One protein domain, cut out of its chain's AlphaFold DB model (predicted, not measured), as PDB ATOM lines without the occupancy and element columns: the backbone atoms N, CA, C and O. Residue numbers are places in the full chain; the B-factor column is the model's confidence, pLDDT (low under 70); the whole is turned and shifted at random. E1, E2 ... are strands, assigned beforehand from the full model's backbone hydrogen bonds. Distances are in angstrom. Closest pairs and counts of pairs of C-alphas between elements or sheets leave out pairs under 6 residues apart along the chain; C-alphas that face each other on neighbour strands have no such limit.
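This is residues 453 to 627 of the 627 residues of an uncharacterized protein of Loofah witches'-broom phytoplasma (UniProt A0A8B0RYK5). Twelve strands lie side by side in chain order as one broad, single-layered ribbon, twisted, with no second sheet or named helix over either face. Tight links turn along one rim and longer links along the other, where residues 600 to 605 stick out. From edge to edge the strands' lines turn by 92 degrees, while the way across the sheet turns by 24 degrees. The 175 printed residues include strands E1 to E12, ordered E1 to E12 across the sheet, all antiparallel: a meander, each strand the antiparallel neighbour of the one before, in the class all strand. The whole is loose, with a radius of gyration of the C-alphas of 20.8 A and spans of 55 by 44 by 32 A.

The edge strand E1, residues 453 to 455, forms a hairpin with E2, residues 461 to 469; N 454 and O 463 are 2.8 A apart, within hydrogen-bond range. E2 and E3, residues 480 to 487, are antiparallel at 168 degrees, with N 464 and O 485 at 2.8 A. E4, residues 493 to 501, follows, with N 486 and O 495 at 2.8 A. E5, residues 511 to 519, bends by 58 degrees at residue 514; its C-alpha 513 faces C-alpha 499 of E4 at 4.4 A, and N 500 and O 512 are 2.8 A apart. E6, residues 525 to 533, pairs with E5 through N 516 and O 529, 2.8 A. E7, residues 544 to 551, is the antiparallel neighbour of E6, with N 528 and O 549 at 2.8 A, and of E8, residues 557 to 565, with N 561 and O 548 at 2.8 A, both pairs within hydrogen-bond range. E9, residues 576 to 583, follows E8, with N 560 and O 581 at 2.8 A. E10, residues 589 to 598, has N 593 at 2.8 A from O 580 of E9. E11, residues 607 to 615, has O 613 at 2.8 A from N 592 of E10. The other edge strand, E12, residues 621 to 626, has O 625 at 2.8 A from N 612 of E11. E1 and E12 are apart.

E1 begins at C-alpha 453, (21.385, -13.441, -37.158), and measures 6.7 A. E2 measures 23.3 A, E7 22.3 A and E10, the longest strand by residues, 26.1 A. E7 begins at C-alpha 544, (51.239, -10.070, -44.313). E12, 13.5 A, ends at C-alpha 626, (71.110, -0.318, -29.581).

The C-alphas farthest apart are those of Asn 458 and Asn 602, 63.2 A. The printed part has no cut and no long link, and it ends at the chain's last residue, 627. Its mean pLDDT is 74.2; residues 468 to 481, 501 to 513, 533 to 545, 565 to 577 and 597 to 609 are under 70.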
ATOM      1  N   ASN A 453      21.393 -13.650 -38.608       87.12
ATOM      2  CA  ASN A 453      21.385 -13.441 -37.158       87.12
ATOM      3  C   ASN A 453      21.298 -14.794 -36.437       87.12
ATOM      4  O   ASN A 453      20.432 -15.614 -36.741       87.12
ATOM      5  N   ILE A 454      22.194 -15.019 -35.479       85.19
ATOM      6  CA  ILE A 454      22.304 -16.242 -34.682       85.19
ATOM      7  C   ILE A 454      22.054 -15.874 -33.218       85.19
ATOM      8  O   ILE A 454      22.668 -14.945 -32.682       85.19
ATOM      9  N   TYR A 455      21.163 -16.631 -32.583       87.62
ATOM     10  CA  TYR A 455      20.671 -16.391 -31.231       87.62
ATOM     11  C   TYR A 455      21.069 -17.531 -30.283       87.62
ATOM     12  O   TYR A 455      21.330 -18.650 -30.728       87.62
ATOM     13  N   ASP A 456      21.123 -17.245 -28.984       81.94
ATOM     14  CA  ASP A 456      21.277 -18.257 -27.937       81.94
ATOM     15  C   ASP A 456      19.935 -18.914 -27.552       81.94
ATOM     16  O   ASP A 456      18.861 -18.564 -28.046       81.94
ATOM     17  N   MET A 457      19.995 -19.856 -26.607       77.31
ATOM     18  CA  MET A 457      18.825 -20.523 -26.015       77.31
ATOM     19  C   MET A 457      17.834 -19.581 -25.299       77.31
ATOM     20  O   MET A 457      16.724 -20.002 -24.986       77.31
ATOM     21  N   ASN A 458      18.216 -18.326 -25.041       80.19
ATOM     22  CA  ASN A 458      17.401 -17.296 -24.395       80.19
ATOM     23  C   ASN A 458      16.882 -16.250 -25.405       80.19
ATOM     24  O   ASN A 458      16.366 -15.208 -24.999       80.19
ATOM     25  N   ASN A 459      17.032 -16.509 -26.711       83.81
ATOM     26  CA  ASN A 459      16.700 -15.599 -27.810       83.81
ATOM     27  C   ASN A 459      17.477 -14.258 -27.788       83.81
ATOM     28  O   ASN A 459      17.010 -13.249 -28.322       83.81
ATOM     29  N   LYS A 460      18.678 -14.229 -27.197       81.31
ATOM     30  CA  LYS A 460      19.628 -13.107 -27.299       81.31
ATOM     31  C   LYS A 460      20.511 -13.283 -28.528       81.31
ATOM     32  O   LYS A 460      20.971 -14.386 -28.809       81.31
ATOM     33  N   MET A 461      20.754 -12.207 -29.272       84.38
ATOM     34  CA  MET A 461      21.579 -12.255 -30.482       84.38
ATOM     35  C   MET A 461      23.055 -12.335 -30.086       84.38
ATOM     36  O   MET A 461      23.602 -11.361 -29.587       84.38
ATOM     37  N   ILE A 462      23.705 -13.468 -30.350       88.31
ATOM     38  CA  ILE A 462      25.128 -13.684 -30.032       88.31
ATOM     39  C   ILE A 462      26.051 -13.385 -31.216       88.31
ATOM     40  O   ILE A 462      27.237 -13.109 -31.028       88.31
ATOM     41  N   LYS A 463      25.534 -13.443 -32.450       89.94
ATOM     42  CA  LYS A 463      26.339 -13.269 -33.665       89.94
ATOM     43  C   LYS A 463      25.481 -12.811 -34.844       89.94
ATOM     44  O   LYS A 463      24.457 -13.418 -35.133       89.94
ATOM     45  N   LYS A 464      25.931 -11.772 -35.545       89.44
ATOM     46  CA  LYS A 464      25.323 -11.214 -36.760       89.44
ATOM     47  C   LYS A 464      26.329 -11.254 -37.905       89.44
ATOM     48  O   LYS A 464      27.495 -10.901 -37.717       89.44
ATOM     49  N   ILE A 465      25.890 -11.687 -39.083       85.94
ATOM     50  CA  ILE A 465      26.707 -11.733 -40.300       85.94
ATOM     51  C   ILE A 465      26.027 -10.905 -41.384       85.94
ATOM     52  O   ILE A 465      24.930 -11.251 -41.819       85.94
ATOM     53  N   ASN A 466      26.696  -9.854 -41.846       82.62
ATOM     54  CA  ASN A 466      26.237  -9.037 -42.965       82.62
ATOM     55  C   ASN A 466      27.102  -9.329 -44.195       82.62
ATOM     56  O   ASN A 466      28.333  -9.335 -44.101       82.62
ATOM     57  N   TYR A 467      26.450  -9.550 -45.336       76.00
ATOM     58  CA  TYR A 467      27.092  -9.693 -46.644       76.00
ATOM     59  C   TYR A 467      26.727  -8.482 -47.502       76.00
ATOM     60  O   TYR A 467      25.564  -8.307 -47.873       76.00
ATOM     61  N   GLU A 468      27.716  -7.645 -47.806       68.38
ATOM     62  CA  GLU A 468      27.537  -6.442 -48.617       68.38
ATOM     63  C   GLU A 468      28.000  -6.705 -50.060       68.38
ATOM     64  O   GLU A 468      29.171  -6.998 -50.321       68.38
ATOM     65  N   TYR A 469      27.049  -6.654 -50.998       61.72
ATOM     66  CA  TYR A 469      27.256  -6.966 -52.414       61.72
ATOM     67  C   TYR A 469      27.630  -5.705 -53.204       61.72
ATOM     68  O   TYR A 469      26.762  -4.921 -53.590       61.72
ATOM     69  N   ILE A 470      28.922  -5.524 -53.484       54.38
ATOM     70  CA  ILE A 470      29.441  -4.353 -54.209       54.38
ATOM     71  C   ILE A 470      29.331  -4.578 -55.729       54.38
ATOM     72  O   ILE A 470      30.298  -4.908 -56.412       54.38
ATOM     73  N   ASN A 471      28.126  -4.402 -56.274       40.47
ATOM     74  CA  ASN A 471      27.859  -4.527 -57.710       40.47
ATOM     75  C   ASN A 471      28.068  -3.198 -58.458       40.47
ATOM     76  O   ASN A 471      27.110  -2.441 -58.613       40.47
ATOM     77  N   ASN A 472      29.271  -2.938 -58.995       40.31
ATOM     78  CA  ASN A 472      29.404  -2.013 -60.136       40.31
ATOM     79  C   ASN A 472      30.676  -2.188 -61.005       40.31
ATOM     80  O   ASN A 472      31.555  -1.331 -61.006       40.31
ATOM     81  N   THR A 473      30.787  -3.285 -61.766       38.62
ATOM     82  CA  THR A 473      31.413  -3.321 -63.117       38.62
ATOM     83  C   THR A 473      31.256  -4.707 -63.752       38.62
ATOM     84  O   THR A 473      31.350  -5.732 -63.082       38.62
ATOM     85  N   ALA A 474      31.030  -4.763 -65.066       42.81
ATOM     86  CA  ALA A 474      30.598  -5.976 -65.773       42.81
ATOM     87  C   ALA A 474      31.725  -6.974 -66.144       42.81
ATOM     88  O   ALA A 474      31.627  -7.637 -67.173       42.81
ATOM     89  N   LEU A 475      32.802  -7.073 -65.348       38.88
ATOM     90  CA  LEU A 475      33.978  -7.906 -65.677       38.88
ATOM     91  C   LEU A 475      34.499  -8.837 -64.564       38.88
ATOM     92  O   LEU A 475      35.294  -9.720 -64.877       38.88
ATOM     93  N   CYS A 476      34.050  -8.733 -63.304       37.81
ATOM     94  CA  CYS A 476      34.301  -9.786 -62.304       37.81
ATOM     95  C   CYS A 476      33.261  -9.773 -61.156       37.81
ATOM     96  O   CYS A 476      33.281  -8.860 -60.332       37.81
ATOM     97  N   PRO A 477      32.340 -10.754 -61.064       41.94
ATOM     98  CA  PRO A 477      31.240 -10.744 -60.093       41.94
ATOM     99  C   PRO A 477      31.640 -11.411 -58.762       41.94
ATOM    100  O   PRO A 477      31.085 -12.447 -58.396       41.94
ATOM    101  N   CYS A 478      32.675 -10.900 -58.083       46.62
ATOM    102  CA  CYS A 478      33.391 -11.690 -57.065       46.62
ATOM    103  C   CYS A 478      33.827 -10.968 -55.777       46.62
ATOM    104  O   CYS A 478      34.518 -11.603 -54.986       46.62
ATOM    105  N   ASN A 479      33.422  -9.717 -55.522       52.25
ATOM    106  CA  ASN A 479      33.812  -8.992 -54.303       52.25
ATOM    107  C   ASN A 479      32.636  -8.823 -53.329       52.25
ATOM    108  O   ASN A 479      31.594  -8.254 -53.673       52.25
ATOM    109  N   HIS A 480      32.807  -9.317 -52.100       64.25
ATOM    110  CA  HIS A 480      31.804  -9.280 -51.033       64.25
ATOM    111  C   HIS A 480      32.471  -8.905 -49.707       64.25
ATOM    112  O   HIS A 480      33.281  -9.675 -49.191       64.25
ATOM    113  N   LEU A 481      32.097  -7.767 -49.115       64.44
ATOM    114  CA  LEU A 481      32.527  -7.465 -47.751       64.44
ATOM    115  C   LEU A 481      31.688  -8.318 -46.791       64.44
ATOM    116  O   LEU A 481      30.469  -8.146 -46.693       64.44
ATOM    117  N   LYS A 482      32.336  -9.244 -46.081       79.25
ATOM    118  CA  LYS A 482      31.693 -10.047 -45.034       79.25
ATOM    119  C   LYS A 482      32.031  -9.456 -43.673       79.25
ATOM    120  O   LYS A 482      33.164  -9.547 -43.198       79.25
ATOM    121  N   VAL A 483      31.025  -8.872 -43.031       82.12
ATOM    122  CA  VAL A 483      31.137  -8.277 -41.697       82.12
ATOM    123  C   VAL A 483      30.526  -9.227 -40.678       82.12
ATOM    124  O   VAL A 483      29.314  -9.435 -40.644       82.12
ATOM    125  N   LEU A 484      31.375  -9.789 -39.824       88.00
ATOM    126  CA  LEU A 484      30.976 -10.597 -38.681       88.00
ATOM    127  C   LEU A 484      30.960  -9.732 -37.419       88.00
ATOM    128  O   LEU A 484      31.965  -9.100 -37.106       88.00
ATOM    129  N   THR A 485      29.858  -9.733 -36.675       89.38
ATOM    130  CA  THR A 485      29.742  -9.060 -35.372       89.38
ATOM    131  C   THR A 485      29.321 -10.081 -34.320       89.38
ATOM    132  O   THR A 485      28.363 -10.820 -34.528       89.38
ATOM    133  N   GLU A 486      30.048 -10.150 -33.213       90.25
ATOM    134  CA  GLU A 486      29.812 -11.031 -32.066       90.25
ATOM    135  C   GLU A 486      29.460 -10.181 -30.840       90.25
ATOM    136  O   GLU A 486      30.030  -9.098 -30.648       90.25
ATOM    137  N   TYR A 487      28.531 -10.677 -30.024       90.81
ATOM    138  CA  TYR A 487      27.904  -9.937 -28.929       90.81
ATOM    139  C   TYR A 487      28.022 -10.666 -27.583       90.81
ATOM    140  O   TYR A 487      28.155 -11.891 -27.541       90.81
ATOM    141  N   ASP A 488      27.954  -9.915 -26.481       88.19
ATOM    142  CA  ASP A 488      27.842 -10.463 -25.126       88.19
ATOM    143  C   ASP A 488      26.388 -10.794 -24.730       88.19
ATOM    144  O   ASP A 488      25.424 -10.549 -25.459       88.19
ATOM    145  N   GLY A 489      26.214 -11.308 -23.508       81.19
ATOM    146  CA  GLY A 489      24.898 -11.571 -22.915       81.19
ATOM    147  C   GLY A 489      24.036 -10.324 -22.644       81.19
ATOM    148  O   GLY A 489      22.913 -10.480 -22.159       81.19
ATOM    149  N   ASN A 490      24.519  -9.118 -22.948       85.12
ATOM    150  CA  ASN A 490      23.815  -7.839 -22.823       85.12
ATOM    151  C   ASN A 490      23.527  -7.194 -24.196       85.12
ATOM    152  O   ASN A 490      23.097  -6.043 -24.247       85.12
ATOM    153  N   ASN A 491      23.744  -7.923 -25.302       85.12
ATOM    154  CA  ASN A 491      23.689  -7.430 -26.685       85.12
ATOM    155  C   ASN A 491      24.692  -6.290 -26.995       85.12
ATOM    156  O   ASN A 491      24.503  -5.558 -27.970       85.12
ATOM    157  N   GLN A 492      25.765  -6.128 -26.215       87.69
ATOM    158  CA  GLN A 492      26.884  -5.247 -26.570       87.69
ATOM    159  C   GLN A 492      27.825  -5.951 -27.547       87.69
ATOM    160  O   GLN A 492      28.004  -7.165 -27.473       87.69
ATOM    161  N   ILE A 493      28.444  -5.203 -28.460       88.50
ATOM    162  CA  ILE A 493      29.440  -5.755 -29.382       88.50
ATOM    163  C   ILE A 493      30.709  -6.046 -28.583       88.50
ATOM    164  O   ILE A 493      31.264  -5.141 -27.968       88.50
ATOM    165  N   ILE A 494      31.203  -7.284 -28.648       92.06
ATOM    166  CA  ILE A 494      32.512  -7.671 -28.089       92.06
ATOM    167  C   ILE A 494      33.582  -7.799 -29.170       92.06
ATOM    168  O   ILE A 494      34.766  -7.589 -28.905       92.06
ATOM    169  N   LYS A 495      33.188  -8.133 -30.405       92.50
ATOM    170  CA  LYS A 495      34.129  -8.422 -31.489       92.50
ATOM    171  C   LYS A 495      33.503  -8.188 -32.861       92.50
ATOM    172  O   LYS A 495      32.399  -8.646 -33.138       92.50
ATOM    173  N   LYS A 496      34.224  -7.495 -33.743       91.69
ATOM    174  CA  LYS A 496      33.856  -7.259 -35.143       91.69
ATOM    175  C   LYS A 496      34.996  -7.699 -36.056       91.69
ATOM    176  O   LYS A 496      36.125  -7.246 -35.901       91.69
ATOM    177  N   THR A 497      34.702  -8.571 -37.012       88.31
ATOM    178  CA  THR A 497      35.683  -9.139 -37.944       88.31
ATOM    179  C   THR A 497      35.248  -8.825 -39.370       88.31
ATOM    180  O   THR A 497      34.183  -9.266 -39.799       88.31
ATOM    181  N   ASN A 498      36.052  -8.046 -40.092       84.69
ATOM    182  CA  ASN A 498      35.788  -7.653 -41.474       84.69
ATOM    183  C   ASN A 498      36.681  -8.484 -42.406       84.69
ATOM    184  O   ASN A 498      37.909  -8.445 -42.273       84.69
ATOM    185  N   TYR A 499      36.069  -9.204 -43.343       80.00
ATOM    186  CA  TYR A 499      36.754  -9.956 -44.392       80.00
ATOM    187  C   TYR A 499      36.493  -9.310 -45.752       80.00
ATOM    188  O   TYR A 499      35.344  -8.984 -46.063       80.00
ATOM    189  N   ASP A 500      37.545  -9.191 -46.554       73.44
ATOM    190  CA  ASP A 500      37.436  -9.023 -47.997       73.44
ATOM    191  C   ASP A 500      37.298 -10.400 -48.644       73.44
ATOM    192  O   ASP A 500      37.730 -11.430 -48.105       73.44
ATOM    193  N   TYR A 501      36.734 -10.406 -49.837       62.59
ATOM    194  CA  TYR A 501      36.589 -11.592 -50.653       62.59
ATOM    195  C   TYR A 501      37.093 -11.248 -52.047       62.59
ATOM    196  O   TYR A 501      36.467 -10.482 -52.773       62.59
ATOM    197  N   ILE A 502      38.266 -11.783 -52.387       59.72
ATOM    198  CA  ILE A 502      38.961 -11.521 -53.648       59.72
ATOM    199  C   ILE A 502      39.175 -12.873 -54.322       59.72
ATOM    200  O   ILE A 502      40.075 -13.635 -53.960       59.72
ATOM    201  N   LYS A 503      38.326 -13.198 -55.300       51.44
ATOM    202  CA  LYS A 503      38.442 -14.453 -56.051       51.44
ATOM    203  C   LYS A 503      39.596 -14.335 -57.051       51.44
ATOM    204  O   LYS A 503      39.525 -13.567 -58.007       51.44
ATOM    205  N   ASN A 504      40.670 -15.088 -56.820       49.41
ATOM    206  CA  ASN A 504      41.839 -15.076 -57.701       49.41
ATOM    207  C   ASN A 504      41.539 -15.793 -59.036       49.41
ATOM    208  O   ASN A 504      40.613 -16.603 -59.121       49.41
ATOM    209  N   THR A 505      42.333 -15.539 -60.080       44.56
ATOM    210  CA  THR A 505      42.093 -16.031 -61.456       44.56
ATOM    211  C   THR A 505      42.129 -17.556 -61.604       44.56
ATOM    212  O   THR A 505      41.644 -18.088 -62.598       44.56
ATOM    213  N   THR A 506      42.650 -18.271 -60.603       47.06
ATOM    214  CA  THR A 506      42.640 -19.739 -60.487       47.06
ATOM    215  C   THR A 506      41.349 -20.311 -59.883       47.06
ATOM    216  O   THR A 506      41.195 -21.528 -59.819       47.06
ATOM    217  N   GLY A 507      40.419 -19.465 -59.428       44.28
ATOM    218  CA  GLY A 507      39.093 -19.865 -58.949       44.28
ATOM    219  C   GLY A 507      38.997 -20.306 -57.483       44.28
ATOM    220  O   GLY A 507      37.900 -20.670 -57.063       44.28
ATOM    221  N   SER A 508      40.083 -20.257 -56.701       46.19
ATOM    222  CA  SER A 508      40.077 -20.601 -55.268       46.19
ATOM    223  C   SER A 508      39.428 -19.515 -54.398       46.19
ATOM    224  O   SER A 508      39.825 -18.348 -54.465       46.19
ATOM    225  N   ASP A 509      38.491 -19.912 -53.536       46.53
ATOM    226  CA  ASP A 509      37.712 -19.011 -52.674       46.53
ATOM    227  C   ASP A 509      38.470 -18.621 -51.395       46.53
ATOM    228  O   ASP A 509      38.305 -19.220 -50.329       46.53
ATOM    229  N   ASN A 510      39.298 -17.580 -51.492       55.81
ATOM    230  CA  ASN A 510      40.076 -17.065 -50.367       55.81
ATOM    231  C   ASN A 510      39.333 -15.917 -49.657       55.81
ATOM    232  O   ASN A 510      39.159 -14.830 -50.206       55.81
ATOM    233  N   ASN A 511      38.926 -16.143 -48.403       54.91
ATOM    234  CA  ASN A 511      38.462 -15.073 -47.515       54.91
ATOM    235  C   ASN A 511      39.683 -14.377 -46.899       54.91
ATOM    236  O   ASN A 511      40.383 -14.971 -46.076       54.91
ATOM    237  N   HIS A 512      39.926 -13.123 -47.269       68.62
ATOM    238  CA  HIS A 512      41.046 -12.335 -46.762       68.62
ATOM    239  C   HIS A 512      40.592 -11.539 -45.535       68.62
ATOM    240  O   HIS A 512      39.774 -10.628 -45.628       68.62
ATOM    241  N   LEU A 513      41.097 -11.885 -44.350       66.50
ATOM    242  CA  LEU A 513      40.814 -11.127 -43.128       66.50
ATOM    243  C   LEU A 513      41.440  -9.729 -43.247       66.50
ATOM    244  O   LEU A 513      42.657  -9.637 -43.253       66.50
ATOM    245  N   ILE A 514      40.643  -8.656 -43.304       76.50
ATOM    246  CA  ILE A 514      41.162  -7.272 -43.351       76.50
ATOM    247  C   ILE A 514      41.466  -6.788 -41.937       76.50
ATOM    248  O   ILE A 514      42.534  -6.247 -41.649       76.50
ATOM    249  N   SER A 515      40.491  -6.933 -41.034       85.19
ATOM    250  CA  SER A 515      40.605  -6.376 -39.691       85.19
ATOM    251  C   SER A 515      39.751  -7.102 -38.662       85.19
ATOM    252  O   SER A 515      38.557  -7.319 -38.878       85.19
ATOM    253  N   LEU A 516      40.345  -7.348 -37.502       89.19
ATOM    254  CA  LEU A 516      39.685  -7.770 -36.273       89.19
ATOM    255  C   LEU A 516      39.649  -6.586 -35.296       89.19
ATOM    256  O   LEU A 516      40.687  -5.982 -35.028       89.19
ATOM    257  N   ILE A 517      38.476  -6.266 -34.762       91.19
ATOM    258  CA  ILE A 517      38.256  -5.240 -33.739       91.19
ATOM    259  C   ILE A 517      37.634  -5.923 -32.520       91.19
ATOM    260  O   ILE A 517      36.650  -6.646 -32.654       91.19
ATOM    261  N   GLU A 518      38.201  -5.695 -31.347       91.81
ATOM    262  CA  GLU A 518      37.741  -6.180 -30.046       91.81
ATOM    263  C   GLU A 518      37.326  -4.982 -29.188       91.81
ATOM    264  O   GLU A 518      37.955  -3.916 -29.232       91.81
ATOM    265  N   TYR A 519      36.267  -5.171 -28.409       93.19
ATOM    266  CA  TYR A 519      35.576  -4.129 -27.659       93.19
ATOM    267  C   TYR A 519      35.428  -4.514 -26.181       93.19
ATOM    268  O   TYR A 519      35.455  -5.695 -25.832       93.19
ATOM    269  N   ASN A 520      35.252  -3.522 -25.307       88.56
ATOM    270  CA  ASN A 520      34.860  -3.743 -23.913       88.56
ATOM    271  C   ASN A 520      33.328  -3.729 -23.726       88.56
ATOM    272  O   ASN A 520      32.575  -3.377 -24.633       88.56
ATOM    273  N   GLY A 521      32.876  -4.025 -22.502       83.75
ATOM    274  CA  GLY A 521      31.473  -3.923 -22.066       83.75
ATOM    275  C   GLY A 521      30.901  -2.497 -21.979       83.75
ATOM    276  O   GLY A 521      29.985  -2.266 -21.192       83.75
ATOM    277  N   TYR A 522      31.444  -1.555 -22.756       86.00
ATOM    278  CA  TYR A 522      30.903  -0.216 -23.008       86.00
ATOM    279  C   TYR A 522      30.893   0.125 -24.518       86.00
ATOM    280  O   TYR A 522      30.777   1.292 -24.890       86.00
ATOM    281  N   ASN A 523      31.046  -0.873 -25.404       85.88
ATOM    282  CA  ASN A 523      31.242  -0.732 -26.859       85.88
ATOM    283  C   ASN A 523      32.439   0.161 -27.274       85.88
ATOM    284  O   ASN A 523      32.488   0.648 -28.407       85.88
ATOM    285  N   GLN A 524      33.427   0.373 -26.400       89.12
ATOM    286  CA  GLN A 524      34.671   1.072 -26.745       89.12
ATOM    287  C   GLN A 524      35.671   0.074 -27.335       89.12
ATOM    288  O   GLN A 524      35.731  -1.075 -26.894       89.12
ATOM    289  N   ILE A 525      36.466   0.495 -28.318       90.19
ATOM    290  CA  ILE A 525      37.498  -0.355 -28.921       90.19
ATOM    291  C   ILE A 525      38.643  -0.495 -27.919       90.19
ATOM    292  O   ILE A 525      39.219   0.508 -27.515       90.19
ATOM    293  N   ILE A 526      39.011  -1.731 -27.577       93.12
ATOM    294  CA  ILE A 526      40.212  -2.029 -26.776       93.12
ATOM    295  C   ILE A 526      41.385  -2.477 -27.649       93.12
ATOM    296  O   ILE A 526      42.546  -2.260 -27.300       93.12
ATOM    297  N   LYS A 527      41.107  -3.093 -28.805       92.94
ATOM    298  CA  LYS A 527      42.133  -3.683 -29.670       92.94
ATOM    299  C   LYS A 527      41.659  -3.774 -31.118       92.94
ATOM    300  O   LYS A 527      40.545  -4.200 -31.395       92.94
ATOM    301  N   LYS A 528      42.514  -3.378 -32.061       92.75
ATOM    302  CA  LYS A 528      42.285  -3.447 -33.509       92.75
ATOM    303  C   LYS A 528      43.513  -4.038 -34.190       92.75
ATOM    304  O   LYS A 528      44.583  -3.438 -34.169       92.75
ATOM    305  N   THR A 529      43.358  -5.200 -34.810       88.69
ATOM    306  CA  THR A 529      44.387  -5.833 -35.645       88.69
ATOM    307  C   THR A 529      43.988  -5.675 -37.101       88.69
ATOM    308  O   THR A 529      42.947  -6.192 -37.494       88.69
ATOM    309  N   ASN A 530      44.797  -4.981 -37.895       86.31
ATOM    310  CA  ASN A 530      44.649  -4.925 -39.351       86.31
ATOM    311  C   ASN A 530      45.671  -5.858 -40.006       86.31
ATOM    312  O   ASN A 530      46.748  -6.082 -39.445       86.31
ATOM    313  N   TYR A 531      45.333  -6.359 -41.185       80.88
ATOM    314  CA  TYR A 531      46.152  -7.240 -42.001       80.88
ATOM    315  C   TYR A 531      46.152  -6.691 -43.429       80.88
ATOM    316  O   TYR A 531      45.097  -6.570 -44.051       80.88
ATOM    317  N   GLU A 532      47.328  -6.352 -43.945       70.19
ATOM    318  CA  GLU A 532      47.515  -5.916 -45.328       70.19
ATOM    319  C   GLU A 532      48.135  -7.064 -46.130       70.19
ATOM    320  O   GLU A 532      49.216  -7.564 -45.801       70.19
ATOM    321  N   TYR A 533      47.431  -7.501 -47.175       64.62
ATOM    322  CA  TYR A 533      47.925  -8.499 -48.119       64.62
ATOM    323  C   TYR A 533      48.697  -7.781 -49.229       64.62
ATOM    324  O   TYR A 533      48.105  -7.117 -50.080       64.62
ATOM    325  N   LEU A 534      50.023  -7.919 -49.227       58.88
ATOM    326  CA  LEU A 534      50.871  -7.360 -50.279       58.88
ATOM    327  C   LEU A 534      50.693  -8.173 -51.569       58.88
ATOM    328  O   LEU A 534      51.276  -9.246 -51.729       58.88
ATOM    329  N   ASN A 535      49.865  -7.657 -52.481       49.22
ATOM    330  CA  ASN A 535      49.568  -8.280 -53.770       49.22
ATOM    331  C   ASN A 535      50.836  -8.482 -54.611       49.22
ATOM    332  O   ASN A 535      51.345  -7.548 -55.230       49.22
ATOM    333  N   ASN A 536      51.298  -9.730 -54.698       43.09
ATOM    334  CA  ASN A 536      52.217 -10.169 -55.740       43.09
ATOM    335  C   ASN A 536      51.907 -11.619 -56.134       43.09
ATOM    336  O   ASN A 536      51.757 -12.489 -55.276       43.09
ATOM    337  N   TYR A 537      51.782 -11.870 -57.439       46.59
ATOM    338  CA  TYR A 537      51.248 -13.113 -58.010       46.59
ATOM    339  C   TYR A 537      52.236 -14.291 -57.897       46.59
ATOM    340  O   TYR A 537      52.848 -14.707 -58.880       46.59
ATOM    341  N   SER A 538      52.386 -14.852 -56.697       39.25
ATOM    342  CA  SER A 538      53.177 -16.065 -56.446       39.25
ATOM    343  C   SER A 538      52.459 -17.023 -55.490       39.25
ATOM    344  O   SER A 538      51.584 -16.626 -54.725       39.25
ATOM    345  N   LEU A 539      52.810 -18.309 -55.555       42.78
ATOM    346  CA  LEU A 539      52.050 -19.434 -54.981       42.78
ATOM    347  C   LEU A 539      52.135 -19.584 -53.441       42.78
ATOM    348  O   LEU A 539      51.797 -20.643 -52.917       42.78
ATOM    349  N   PHE A 540      52.572 -18.557 -52.707       45.34
ATOM    350  CA  PHE A 540      52.860 -18.636 -51.269       45.34
ATOM    351  C   PHE A 540      52.170 -17.501 -50.484       45.34
ATOM    352  O   PHE A 540      52.615 -16.355 -50.542       45.34
ATOM    353  N   PRO A 541      51.091 -17.786 -49.729       46.25
ATOM    354  CA  PRO A 541      50.175 -16.768 -49.207       46.25
ATOM    355  C   PRO A 541      50.629 -16.127 -47.879       46.25
ATOM    356  O   PRO A 541      49.791 -15.897 -47.018       46.25
ATOM    357  N   PHE A 542      51.928 -15.867 -47.672       48.66
ATOM    358  CA  PHE A 542      52.487 -15.598 -46.330       48.66
ATOM    359  C   PHE A 542      53.056 -14.187 -46.080       48.66
ATOM    360  O   PHE A 542      53.414 -13.879 -44.945       48.66
ATOM    361  N   ASN A 543      53.100 -13.303 -47.083       52.59
ATOM    362  CA  ASN A 543      53.478 -11.901 -46.860       52.59
ATOM    363  C   ASN A 543      52.273 -11.118 -46.309       52.59
ATOM    364  O   ASN A 543      51.327 -10.810 -47.043       52.59
ATOM    365  N   HIS A 544      52.293 -10.813 -45.010       61.47
ATOM    366  CA  HIS A 544      51.239 -10.070 -44.313       61.47
ATOM    367  C   HIS A 544      51.839  -8.940 -43.478       61.47
ATOM    368  O   HIS A 544      52.526  -9.206 -42.490       61.47
ATOM    369  N   LEU A 545      51.501  -7.688 -43.793       63.94
ATOM    370  CA  LEU A 545      51.728  -6.592 -42.854       63.94
ATOM    371  C   LEU A 545      50.638  -6.671 -41.777       63.94
ATOM    372  O   LEU A 545      49.460  -6.447 -42.058       63.94
ATOM    373  N   LYS A 546      51.005  -6.993 -40.536       79.31
ATOM    374  CA  LYS A 546      50.056  -7.076 -39.415       79.31
ATOM    375  C   LYS A 546      50.216  -5.856 -38.514       79.31
ATOM    376  O   LYS A 546      51.227  -5.713 -37.833       79.31
ATOM    377  N   ALA A 547      49.205  -4.995 -38.461       84.75
ATOM    378  CA  ALA A 547      49.200  -3.787 -37.639       84.75
ATOM    379  C   ALA A 547      48.220  -3.931 -36.463       84.75
ATOM    380  O   ALA A 547      47.020  -3.677 -36.600       84.75
ATOM    381  N   LEU A 548      48.742  -4.332 -35.303       90.50
ATOM    382  CA  LEU A 548      48.025  -4.385 -34.027       90.50
ATOM    383  C   LEU A 548      48.039  -3.001 -33.360       90.50
ATOM    384  O   LEU A 548      49.085  -2.373 -33.241       90.50
ATOM    385  N   THR A 549      46.881  -2.529 -32.911       91.44
ATOM    386  CA  THR A 549      46.709  -1.291 -32.138       91.44
ATOM    387  C   THR A 549      45.872  -1.600 -30.900       91.44
ATOM    388  O   THR A 549      44.820  -2.223 -31.016       91.44
ATOM    389  N   GLU A 550      46.341  -1.192 -29.730       91.69
ATOM    390  CA  GLU A 550      45.712  -1.358 -28.417       91.69
ATOM    391  C   GLU A 550      45.342   0.026 -27.866       91.69
ATOM    392  O   GLU A 550      46.062   1.006 -28.098       91.69
ATOM    393  N   TYR A 551      44.222   0.102 -27.148       93.50
ATOM    394  CA  TYR A 551      43.574   1.353 -26.751       93.50
ATOM    395  C   TYR A 551      43.228   1.386 -25.253       93.50
ATOM    396  O   TYR A 551      43.062   0.341 -24.625       93.50
ATOM    397  N   ASP A 552      43.091   2.589 -24.688       89.44
ATOM    398  CA  ASP A 552      42.547   2.798 -23.340       89.44
ATOM    399  C   ASP A 552      41.003   2.816 -23.316       89.44
ATOM    400  O   ASP A 552      40.329   2.830 -24.349       89.44
ATOM    401  N   GLY A 553      40.428   2.906 -22.110       83.94
ATOM    402  CA  GLY A 553      38.987   3.109 -21.886       83.94
ATOM    403  C   GLY A 553      38.431   4.470 -22.338       83.94
ATOM    404  O   GLY A 553      37.337   4.846 -21.925       83.94
ATOM    405  N   ASN A 554      39.163   5.227 -23.160       86.50
ATOM    406  CA  ASN A 554      38.734   6.465 -23.813       86.50
ATOM    407  C   ASN A 554      38.919   6.401 -25.349       86.50
ATOM    408  O   ASN A 554      38.760   7.418 -26.024       86.50
ATOM    409  N   ASN A 555      39.236   5.226 -25.914       86.25
ATOM    410  CA  ASN A 555      39.629   5.014 -27.318       86.25
ATOM    411  C   ASN A 555      40.910   5.769 -27.756       86.25
ATOM    412  O   ASN A 555      41.125   5.971 -28.955       86.25
ATOM    413  N   LYS A 556      41.789   6.175 -26.830       89.56
ATOM    414  CA  LYS A 556      43.140   6.667 -27.155       89.56
ATOM    415  C   LYS A 556      44.064   5.481 -27.402       89.56
ATOM    416  O   LYS A 556      43.940   4.460 -26.733       89.56
ATOM    417  N   ILE A 557      45.002   5.604 -28.340       90.88
ATOM    418  CA  ILE A 557      45.993   4.550 -28.587       90.88
ATOM    419  C   ILE A 557      46.977   4.539 -27.415       90.88
ATOM    420  O   ILE A 557      47.562   5.572 -27.107       90.88
ATOM    421  N   ILE A 558      47.189   3.373 -26.804       93.75
ATOM    422  CA  ILE A 558      48.244   3.160 -25.795       93.75
ATOM    423  C   ILE A 558      49.450   2.429 -26.383       93.75
ATOM    424  O   ILE A 558      50.581   2.646 -25.951       93.75
ATOM    425  N   LYS A 559      49.239   1.583 -27.399       93.50
ATOM    426  CA  LYS A 559      50.299   0.776 -28.012       93.50
ATOM    427  C   LYS A 559      49.964   0.422 -29.458       93.50
ATOM    428  O   LYS A 559      48.839   0.048 -29.775       93.50
ATOM    429  N   LYS A 560      50.946   0.527 -30.350       92.81
ATOM    430  CA  LYS A 560      50.859   0.118 -31.756       92.81
ATOM    431  C   LYS A 560      52.043  -0.777 -32.097       92.81
ATOM    432  O   LYS A 560      53.190  -0.385 -31.910       92.81
ATOM    433  N   THR A 561      51.760  -1.962 -32.620       89.19
ATOM    434  CA  THR A 561      52.750  -2.980 -32.978       89.19
ATOM    435  C   THR A 561      52.541  -3.379 -34.434       89.19
ATOM    436  O   THR A 561      51.538  -4.007 -34.773       89.19
ATOM    437  N   ASN A 562      53.477  -2.994 -35.298       87.00
ATOM    438  CA  ASN A 562      53.485  -3.370 -36.709       87.00
ATOM    439  C   ASN A 562      54.500  -4.501 -36.900       87.00
ATOM    440  O   ASN A 562      55.653  -4.361 -36.488       87.00
ATOM    441  N   TYR A 563      54.060  -5.591 -37.520       81.00
ATOM    442  CA  TYR A 563      54.893  -6.696 -37.976       81.00
ATOM    443  C   TYR A 563      54.935  -6.624 -39.501       81.00
ATOM    444  O   TYR A 563      53.885  -6.761 -40.131       81.00
ATOM    445  N   ASP A 564      56.114  -6.409 -40.077       74.75
ATOM    446  CA  ASP A 564      56.355  -6.643 -41.500       74.75
ATOM    447  C   ASP A 564      56.946  -8.044 -41.690       74.75
ATOM    448  O   ASP A 564      57.769  -8.490 -40.882       74.75
ATOM    449  N   TYR A 565      56.508  -8.737 -42.738       65.94
ATOM    450  CA  TYR A 565      56.824 -10.140 -43.002       65.94
ATOM    451  C   TYR A 565      57.280 -10.261 -44.458       65.94
ATOM    452  O   TYR A 565      56.486 -10.505 -45.370       65.94
ATOM    453  N   ILE A 566      58.571 -10.010 -44.682       59.28
ATOM    454  CA  ILE A 566      59.153  -9.876 -46.021       59.28
ATOM    455  C   ILE A 566      59.834 -11.191 -46.403       59.28
ATOM    456  O   ILE A 566      61.036 -11.358 -46.188       59.28
ATOM    457  N   LYS A 567      59.100 -12.138 -47.000       54.09
ATOM    458  CA  LYS A 567      59.735 -13.353 -47.536       54.09
ATOM    459  C   LYS A 567      60.692 -12.981 -48.675       54.09
ATOM    460  O   LYS A 567      60.280 -12.393 -49.675       54.09
ATOM    461  N   ASN A 568      61.974 -13.305 -48.509       49.03
ATOM    462  CA  ASN A 568      63.017 -12.946 -49.468       49.03
ATOM    463  C   ASN A 568      63.003 -13.912 -50.671       49.03
ATOM    464  O   ASN A 568      62.568 -15.060 -50.553       49.03
ATOM    465  N   THR A 569      63.494 -13.485 -51.839       45.56
ATOM    466  CA  THR A 569      63.347 -14.237 -53.110       45.56
ATOM    467  C   THR A 569      64.084 -15.582 -53.151       45.56
ATOM    468  O   THR A 569      63.859 -16.377 -54.060       45.56
ATOM    469  N   THR A 570      64.926 -15.866 -52.157       47.25
ATOM    470  CA  THR A 570      65.633 -17.142 -51.956       47.25
ATOM    471  C   THR A 570      64.848 -18.176 -51.140       47.25
ATOM    472  O   THR A 570      65.339 -19.283 -50.941       47.25
ATOM    473  N   GLY A 571      63.645 -17.849 -50.653       45.34
ATOM    474  CA  GLY A 571      62.774 -18.782 -49.928       45.34
ATOM    475  C   GLY A 571      63.009 -18.875 -48.415       45.34
ATOM    476  O   GLY A 571      62.228 -19.549 -47.747       45.34
ATOM    477  N   SER A 572      64.010 -18.169 -47.875       48.03
ATOM    478  CA  SER A 572      64.174 -17.949 -46.428       48.03
ATOM    479  C   SER A 572      63.065 -17.033 -45.888       48.03
ATOM    480  O   SER A 572      62.736 -16.020 -46.510       48.03
ATOM    481  N   ASP A 573      62.485 -17.390 -44.739       48.34
ATOM    482  CA  ASP A 573      61.280 -16.761 -44.172       48.34
ATOM    483  C   ASP A 573      61.564 -15.610 -43.183       48.34
ATOM    484  O   ASP A 573      60.633 -15.002 -42.659       48.34
ATOM    485  N   ASN A 574      62.833 -15.299 -42.909       52.38
ATOM    486  CA  ASN A 574      63.218 -14.735 -41.607       52.38
ATOM    487  C   ASN A 574      63.201 -13.197 -41.472       52.38
ATOM    488  O   ASN A 574      63.376 -12.695 -40.361       52.38
ATOM    489  N   ASN A 575      63.003 -12.417 -42.544       54.12
ATOM    490  CA  ASN A 575      63.040 -10.950 -42.448       54.12
ATOM    491  C   ASN A 575      61.773 -10.403 -41.766       54.12
ATOM    492  O   ASN A 575      60.771 -10.088 -42.414       54.12
ATOM    493  N   HIS A 576      61.841 -10.278 -40.441       65.38
ATOM    494  CA  HIS A 576      60.798  -9.698 -39.601       65.38
ATOM    495  C   HIS A 576      61.219  -8.305 -39.123       65.38
ATOM    496  O   HIS A 576      62.157  -8.171 -38.335       65.38
ATOM    497  N   LEU A 577      60.495  -7.267 -39.551       67.81
ATOM    498  CA  LEU A 577      60.568  -5.947 -38.923       67.81
ATOM    499  C   LEU A 577      59.453  -5.856 -37.881       67.81
ATOM    500  O   LEU A 577      58.273  -5.788 -38.226       67.81
ATOM    501  N   LEU A 578      59.830  -5.823 -36.603       80.50
ATOM    502  CA  LEU A 578      58.897  -5.571 -35.507       80.50
ATOM    503  C   LEU A 578      59.070  -4.135 -35.011       80.50
ATOM    504  O   LEU A 578      60.058  -3.807 -34.351       80.50
ATOM    505  N   LEU A 579      58.086  -3.285 -35.307       86.44
ATOM    506  CA  LEU A 579      58.012  -1.916 -34.805       86.44
ATOM    507  C   LEU A 579      56.891  -1.788 -33.770       86.44
ATOM    508  O   LEU A 579      55.716  -1.665 -34.125       86.44
ATOM    509  N   LEU A 580      57.279  -1.753 -32.498       90.56
ATOM    510  CA  LEU A 580      56.415  -1.476 -31.354       90.56
ATOM    511  C   LEU A 580      56.564  -0.005 -30.939       90.56
ATOM    512  O   LEU A 580      57.666   0.538 -30.894       90.56
ATOM    513  N   THR A 581      55.451   0.667 -30.662       92.06
ATOM    514  CA  THR A 581      55.393   2.058 -30.189       92.06
ATOM    515  C   THR A 581      54.354   2.163 -29.076       92.06
ATOM    516  O   THR A 581      53.241   1.674 -29.246       92.06
ATOM    517  N   GLU A 582      54.705   2.782 -27.954       92.44
ATOM    518  CA  GLU A 582      53.836   2.987 -26.785       92.44
ATOM    519  C   GLU A 582      53.614   4.481 -26.549       92.44
ATOM    520  O   GLU A 582      54.479   5.303 -26.871       92.44
ATOM    521  N   TYR A 583      52.453   4.821 -25.992       93.12
ATOM    522  CA  TYR A 583      51.941   6.185 -25.884       93.12
ATOM    523  C   TYR A 583      51.430   6.497 -24.468       93.12
ATOM    524  O   TYR A 583      50.978   5.603 -23.753       93.12
ATOM    525  N   ASP A 584      51.485   7.769 -24.069       89.12
ATOM    526  CA  ASP A 584      50.877   8.259 -22.828       89.12
ATOM    527  C   ASP A 584      49.361   8.506 -22.967       89.12
ATOM    528  O   ASP A 584      48.770   8.434 -24.047       89.12
ATOM    529  N   SER A 585      48.718   8.886 -21.861       86.69
ATOM    530  CA  SER A 585      47.298   9.268 -21.826       86.69
ATOM    531  C   SER A 585      46.965  10.558 -22.599       86.69
ATOM    532  O   SER A 585      45.788  10.914 -22.714       86.69
ATOM    533  N   ASN A 586      47.958  11.244 -23.173       87.19
ATOM    534  CA  ASN A 586      47.814  12.379 -24.087       87.19
ATOM    535  C   ASN A 586      48.091  11.988 -25.554       87.19
ATOM    536  O   ASN A 586      48.141  12.868 -26.415       87.19
ATOM    537  N   ASN A 587      48.250  10.690 -25.851       87.56
ATOM    538  CA  ASN A 587      48.592  10.147 -27.169       87.56
ATOM    539  C   ASN A 587      49.965  10.641 -27.699       87.56
ATOM    540  O   ASN A 587      50.207  10.663 -28.909       87.56
ATOM    541  N   LYS A 588      50.885  11.022 -26.802       88.31
ATOM    542  CA  LYS A 588      52.302  11.278 -27.105       88.31
ATOM    543  C   LYS A 588      53.082   9.972 -27.021       88.31
ATOM    544  O   LYS A 588      52.878   9.191 -26.102       88.31
ATOM    545  N   MET A 589      53.992   9.736 -27.962       91.56
ATOM    546  CA  MET A 589      54.871   8.565 -27.940       91.56
ATOM    547  C   MET A 589      55.826   8.646 -26.739       91.56
ATOM    548  O   MET A 589      56.529   9.640 -26.594       91.56
ATOM    549  N   ILE A 590      55.876   7.590 -25.925       93.44
ATOM    550  CA  ILE A 590      56.794   7.450 -24.776       93.44
ATOM    551  C   ILE A 590      57.873   6.389 -25.011       93.44
ATOM    552  O   ILE A 590      58.977   6.505 -24.483       93.44
ATOM    553  N   LYS A 591      57.599   5.380 -25.848       92.94
ATOM    554  CA  LYS A 591      58.542   4.298 -26.167       92.94
ATOM    555  C   LYS A 591      58.443   3.920 -27.639       92.94
ATOM    556  O   LYS A 591      57.351   3.870 -28.201       92.94
ATOM    557  N   LYS A 592      59.574   3.587 -28.252       93.44
ATOM    558  CA  LYS A 592      59.660   3.010 -29.594       93.44
ATOM    559  C   LYS A 592      60.720   1.919 -29.599       93.44
ATOM    560  O   LYS A 592      61.893   2.198 -29.362       93.44
ATOM    561  N   ILE A 593      60.310   0.686 -29.879       88.75
ATOM    562  CA  ILE A 593      61.209  -0.458 -30.036       88.75
ATOM    563  C   ILE A 593      61.158  -0.903 -31.494       88.75
ATOM    564  O   ILE A 593      60.085  -1.209 -32.016       88.75
ATOM    565  N   LYS A 594      62.319  -0.937 -32.145       88.75
ATOM    566  CA  LYS A 594      62.507  -1.483 -33.489       88.75
ATOM    567  C   LYS A 594      63.391  -2.721 -33.376       88.75
ATOM    568  O   LYS A 594      64.492  -2.618 -32.839       88.75
ATOM    569  N   TYR A 595      62.916  -3.855 -33.873       81.88
ATOM    570  CA  TYR A 595      63.751  -5.021 -34.142       81.88
ATOM    571  C   TYR A 595      63.914  -5.135 -35.655       81.88
ATOM    572  O   TYR A 595      62.914  -5.283 -36.362       81.88
ATOM    573  N   ASP A 596      65.154  -5.060 -36.123       77.19
ATOM    574  CA  ASP A 596      65.542  -5.376 -37.494       77.19
ATOM    575  C   ASP A 596      66.220  -6.751 -37.493       77.19
ATOM    576  O   ASP A 596      67.236  -6.941 -36.820       77.19
ATOM    577  N   TYR A 597      65.684  -7.717 -38.238       67.94
ATOM    578  CA  TYR A 597      66.417  -8.953 -38.524       67.94
ATOM    579  C   TYR A 597      67.577  -8.656 -39.486       67.94
ATOM    580  O   TYR A 597      67.363  -8.044 -40.537       67.94
ATOM    581  N   ILE A 598      68.794  -9.094 -39.149       63.75
ATOM    582  CA  ILE A 598      69.965  -8.986 -40.025       63.75
ATOM    583  C   ILE A 598      70.286 -10.367 -40.606       63.75
ATOM    584  O   ILE A 598      70.788 -11.251 -39.915       63.75
ATOM    585  N   ASP A 599      70.025 -10.524 -41.907       58.88
ATOM    586  CA  ASP A 599      70.369 -11.705 -42.712       58.88
ATOM    587  C   ASP A 599      71.886 -11.754 -42.998       58.88
ATOM    588  O   ASP A 599      72.345 -11.469 -44.108       58.88
ATOM    589  N   ASP A 600      72.684 -12.061 -41.971       56.00
ATOM    590  CA  ASP A 600      74.130 -12.280 -42.099       56.00
ATOM    591  C   ASP A 600      74.400 -13.635 -42.773       56.00
ATOM    592  O   ASP A 600      74.579 -14.667 -42.126       56.00
ATOM    593  N   LYS A 601      74.410 -13.621 -44.111       54.47
ATOM    594  CA  LYS A 601      74.425 -14.796 -45.008       54.47
ATOM    595  C   LYS A 601      75.523 -15.841 -44.765       54.47
ATOM    596  O   LYS A 601      75.467 -16.906 -45.375       54.47
ATOM    597  N   ASN A 602      76.517 -15.544 -43.932       49.75
ATOM    598  CA  ASN A 602      77.635 -16.433 -43.623       49.75
ATOM    599  C   ASN A 602      77.571 -17.039 -42.206       49.75
ATOM    600  O   ASN A 602      78.493 -17.761 -41.828       49.75
ATOM    601  N   ASN A 603      76.534 -16.750 -41.407       48.28
ATOM    602  CA  ASN A 603      76.515 -17.086 -39.983       48.28
ATOM    603  C   ASN A 603      75.131 -17.582 -39.519       48.28
ATOM    604  O   ASN A 603      74.143 -16.862 -39.592       48.28
ATOM    605  N   TYR A 604      75.052 -18.802 -38.977       53.81
ATOM    606  CA  TYR A 604      73.786 -19.425 -38.538       53.81
ATOM    607  C   TYR A 604      73.199 -18.841 -37.229       53.81
ATOM    608  O   TYR A 604      72.220 -19.365 -36.693       53.81
ATOM    609  N   ASN A 605      73.775 -17.755 -36.708       51.56
ATOM    610  CA  ASN A 605      73.287 -17.053 -35.525       51.56
ATOM    611  C   ASN A 605      72.298 -15.950 -35.933       51.56
ATOM    612  O   ASN A 605      72.689 -14.959 -36.546       51.56
ATOM    613  N   ASN A 606      71.022 -16.109 -35.562       53.78
ATOM    614  CA  ASN A 606      69.960 -15.132 -35.833       53.78
ATOM    615  C   ASN A 606      70.204 -13.815 -35.070       53.78
ATOM    616  O   ASN A 606      69.769 -13.661 -33.926       53.78
ATOM    617  N   ASN A 607      70.887 -12.863 -35.706       59.78
ATOM    618  CA  ASN A 607      71.203 -11.560 -35.128       59.78
ATOM    619  C   ASN A 607      70.045 -10.572 -35.352       59.78
ATOM    620  O   ASN A 607      69.745 -10.176 -36.480       59.78
ATOM    621  N   TYR A 608      69.406 -10.151 -34.259       66.38
ATOM    622  CA  TYR A 608      68.355  -9.131 -34.258       66.38
ATOM    623  C   TYR A 608      68.923  -7.807 -33.743       66.38
ATOM    624  O   TYR A 608      69.135  -7.668 -32.539       66.38
ATOM    625  N   LEU A 609      69.101  -6.824 -34.629       69.06
ATOM    626  CA  LEU A 609      69.438  -5.456 -34.232       69.06
ATOM    627  C   LEU A 609      68.240  -4.855 -33.491       69.06
ATOM    628  O   LEU A 609      67.167  -4.659 -34.073       69.06
ATOM    629  N   LYS A 610      68.411  -4.553 -32.205       81.25
ATOM    630  CA  LYS A 610      67.334  -4.064 -31.337       81.25
ATOM    631  C   LYS A 610      67.594  -2.621 -30.934       81.25
ATOM    632  O   LYS A 610      68.408  -2.347 -30.057       81.25
ATOM    633  N   GLN A 611      66.833  -1.692 -31.506       87.06
ATOM    634  CA  GLN A 611      66.831  -0.293 -31.077       87.06
ATOM    635  C   GLN A 611      65.686  -0.035 -30.090       87.06
ATOM    636  O   GLN A 611      64.517  -0.190 -30.445       87.06
ATOM    637  N   ILE A 612      66.006   0.422 -28.880       89.94
ATOM    638  CA  ILE A 612      65.049   0.982 -27.915       89.94
ATOM    639  C   ILE A 612      65.253   2.497 -27.868       89.94
ATOM    640  O   ILE A 612      66.375   2.970 -27.686       89.94
ATOM    641  N   LYS A 613      64.168   3.262 -28.010       92.31
ATOM    642  CA  LYS A 613      64.127   4.710 -27.788       92.31
ATOM    643  C   LYS A 613      62.996   5.042 -26.822       92.31
ATOM    644  O   LYS A 613      61.873   4.583 -27.026       92.31
ATOM    645  N   GLU A 614      63.286   5.835 -25.801       91.12
ATOM    646  CA  GLU A 614      62.294   6.339 -24.843       91.12
ATOM    647  C   GLU A 614      62.269   7.863 -24.878       91.12
ATOM    648  O   GLU A 614      63.295   8.499 -25.142       91.12
ATOM    649  N   TYR A 615      61.092   8.439 -24.651       91.69
ATOM    650  CA  TYR A 615      60.783   9.833 -24.949       91.69
ATOM    651  C   TYR A 615      60.144  10.532 -23.746       91.69
ATOM    652  O   TYR A 615      59.354   9.932 -23.017       91.69
ATOM    653  N   ASN A 616      60.462  11.812 -23.548       86.00
ATOM    654  CA  ASN A 616      59.809  12.644 -22.535       86.00
ATOM    655  C   ASN A 616      58.479  13.248 -23.036       86.00
ATOM    656  O   ASN A 616      58.068  13.081 -24.185       86.00
ATOM    657  N   SER A 617      57.823  14.030 -22.178       83.94
ATOM    658  CA  SER A 617      56.580  14.751 -22.484       83.94
ATOM    659  C   SER A 617      56.703  15.822 -23.586       83.94
ATOM    660  O   SER A 617      55.670  16.273 -24.093       83.94
ATOM    661  N   ASN A 618      57.916  16.196 -24.001       84.81
ATOM    662  CA  ASN A 618      58.192  17.063 -25.155       84.81
ATOM    663  C   ASN A 618      58.469  16.265 -26.448       84.81
ATOM    664  O   ASN A 618      58.722  16.871 -27.487       84.81
ATOM    665  N   ASN A 619      58.406  14.926 -26.405       85.12
ATOM    666  CA  ASN A 619      58.787  14.013 -27.492       85.12
ATOM    667  C   ASN A 619      60.300  14.065 -27.838       85.12
ATOM    668  O   ASN A 619      60.713  13.725 -28.948       85.12
ATOM    669  N   GLU A 620      61.142  14.451 -26.875       85.94
ATOM    670  CA  GLU A 620      62.609  14.404 -26.950       85.94
ATOM    671  C   GLU A 620      63.115  13.036 -26.462       85.94
ATOM    672  O   GLU A 620      62.561  12.475 -25.515       85.94
ATOM    673  N   ILE A 621      64.166  12.486 -27.083       91.12
ATOM    674  CA  ILE A 621      64.720  11.170 -26.708       91.12
ATOM    675  C   ILE A 621      65.515  11.298 -25.401       91.12
ATOM    676  O   ILE A 621      66.539  11.976 -25.372       91.12
ATOM    677  N   ILE A 622      65.081  10.592 -24.355       91.44
ATOM    678  CA  ILE A 622      65.760  10.522 -23.046       91.44
ATOM    679  C   ILE A 622      66.609   9.260 -22.869       91.44
ATOM    680  O   ILE A 622      67.555   9.262 -22.088       91.44
ATOM    681  N   LEU A 623      66.307   8.194 -23.615       88.81
ATOM    682  CA  LEU A 623      67.087   6.958 -23.623       88.81
ATOM    683  C   LEU A 623      67.179   6.418 -25.049       88.81
ATOM    684  O   LEU A 623      66.178   6.347 -25.762       88.81
ATOM    685  N   LYS A 624      68.383   6.007 -25.453       92.81
ATOM    686  CA  LYS A 624      68.653   5.292 -26.702       92.81
ATOM    687  C   LYS A 624      69.556   4.104 -26.381       92.81
ATOM    688  O   LYS A 624      70.671   4.309 -25.915       92.81
ATOM    689  N   ILE A 625      69.087   2.890 -26.646       88.06
ATOM    690  CA  ILE A 625      69.884   1.662 -26.546       88.06
ATOM    691  C   ILE A 625      69.832   0.962 -27.899       88.06
ATOM    692  O   ILE A 625      68.766   0.873 -28.509       88.06
ATOM    693  N   GLU A 626      70.975   0.481 -28.366       87.50
ATOM    694  CA  GLU A 626      71.110  -0.318 -29.581       87.50
ATOM    695  C   GLU A 626      71.916  -1.568 -29.205       87.50
ATOM    696  O   GLU A 626      72.979  -1.440 -28.597       87.50
ATOM    697  N   PHE A 627      71.353  -2.746 -29.492       77.56
ATOM    698  CA  PHE A 627      71.971  -4.067 -29.325       77.56
ATOM    699  C   PHE A 627      72.165  -4.696 -30.704       77.56
ATOM    700  O   PHE A 627      71.171  -4.639 -31.470       77.56
TER     701      PHE A 627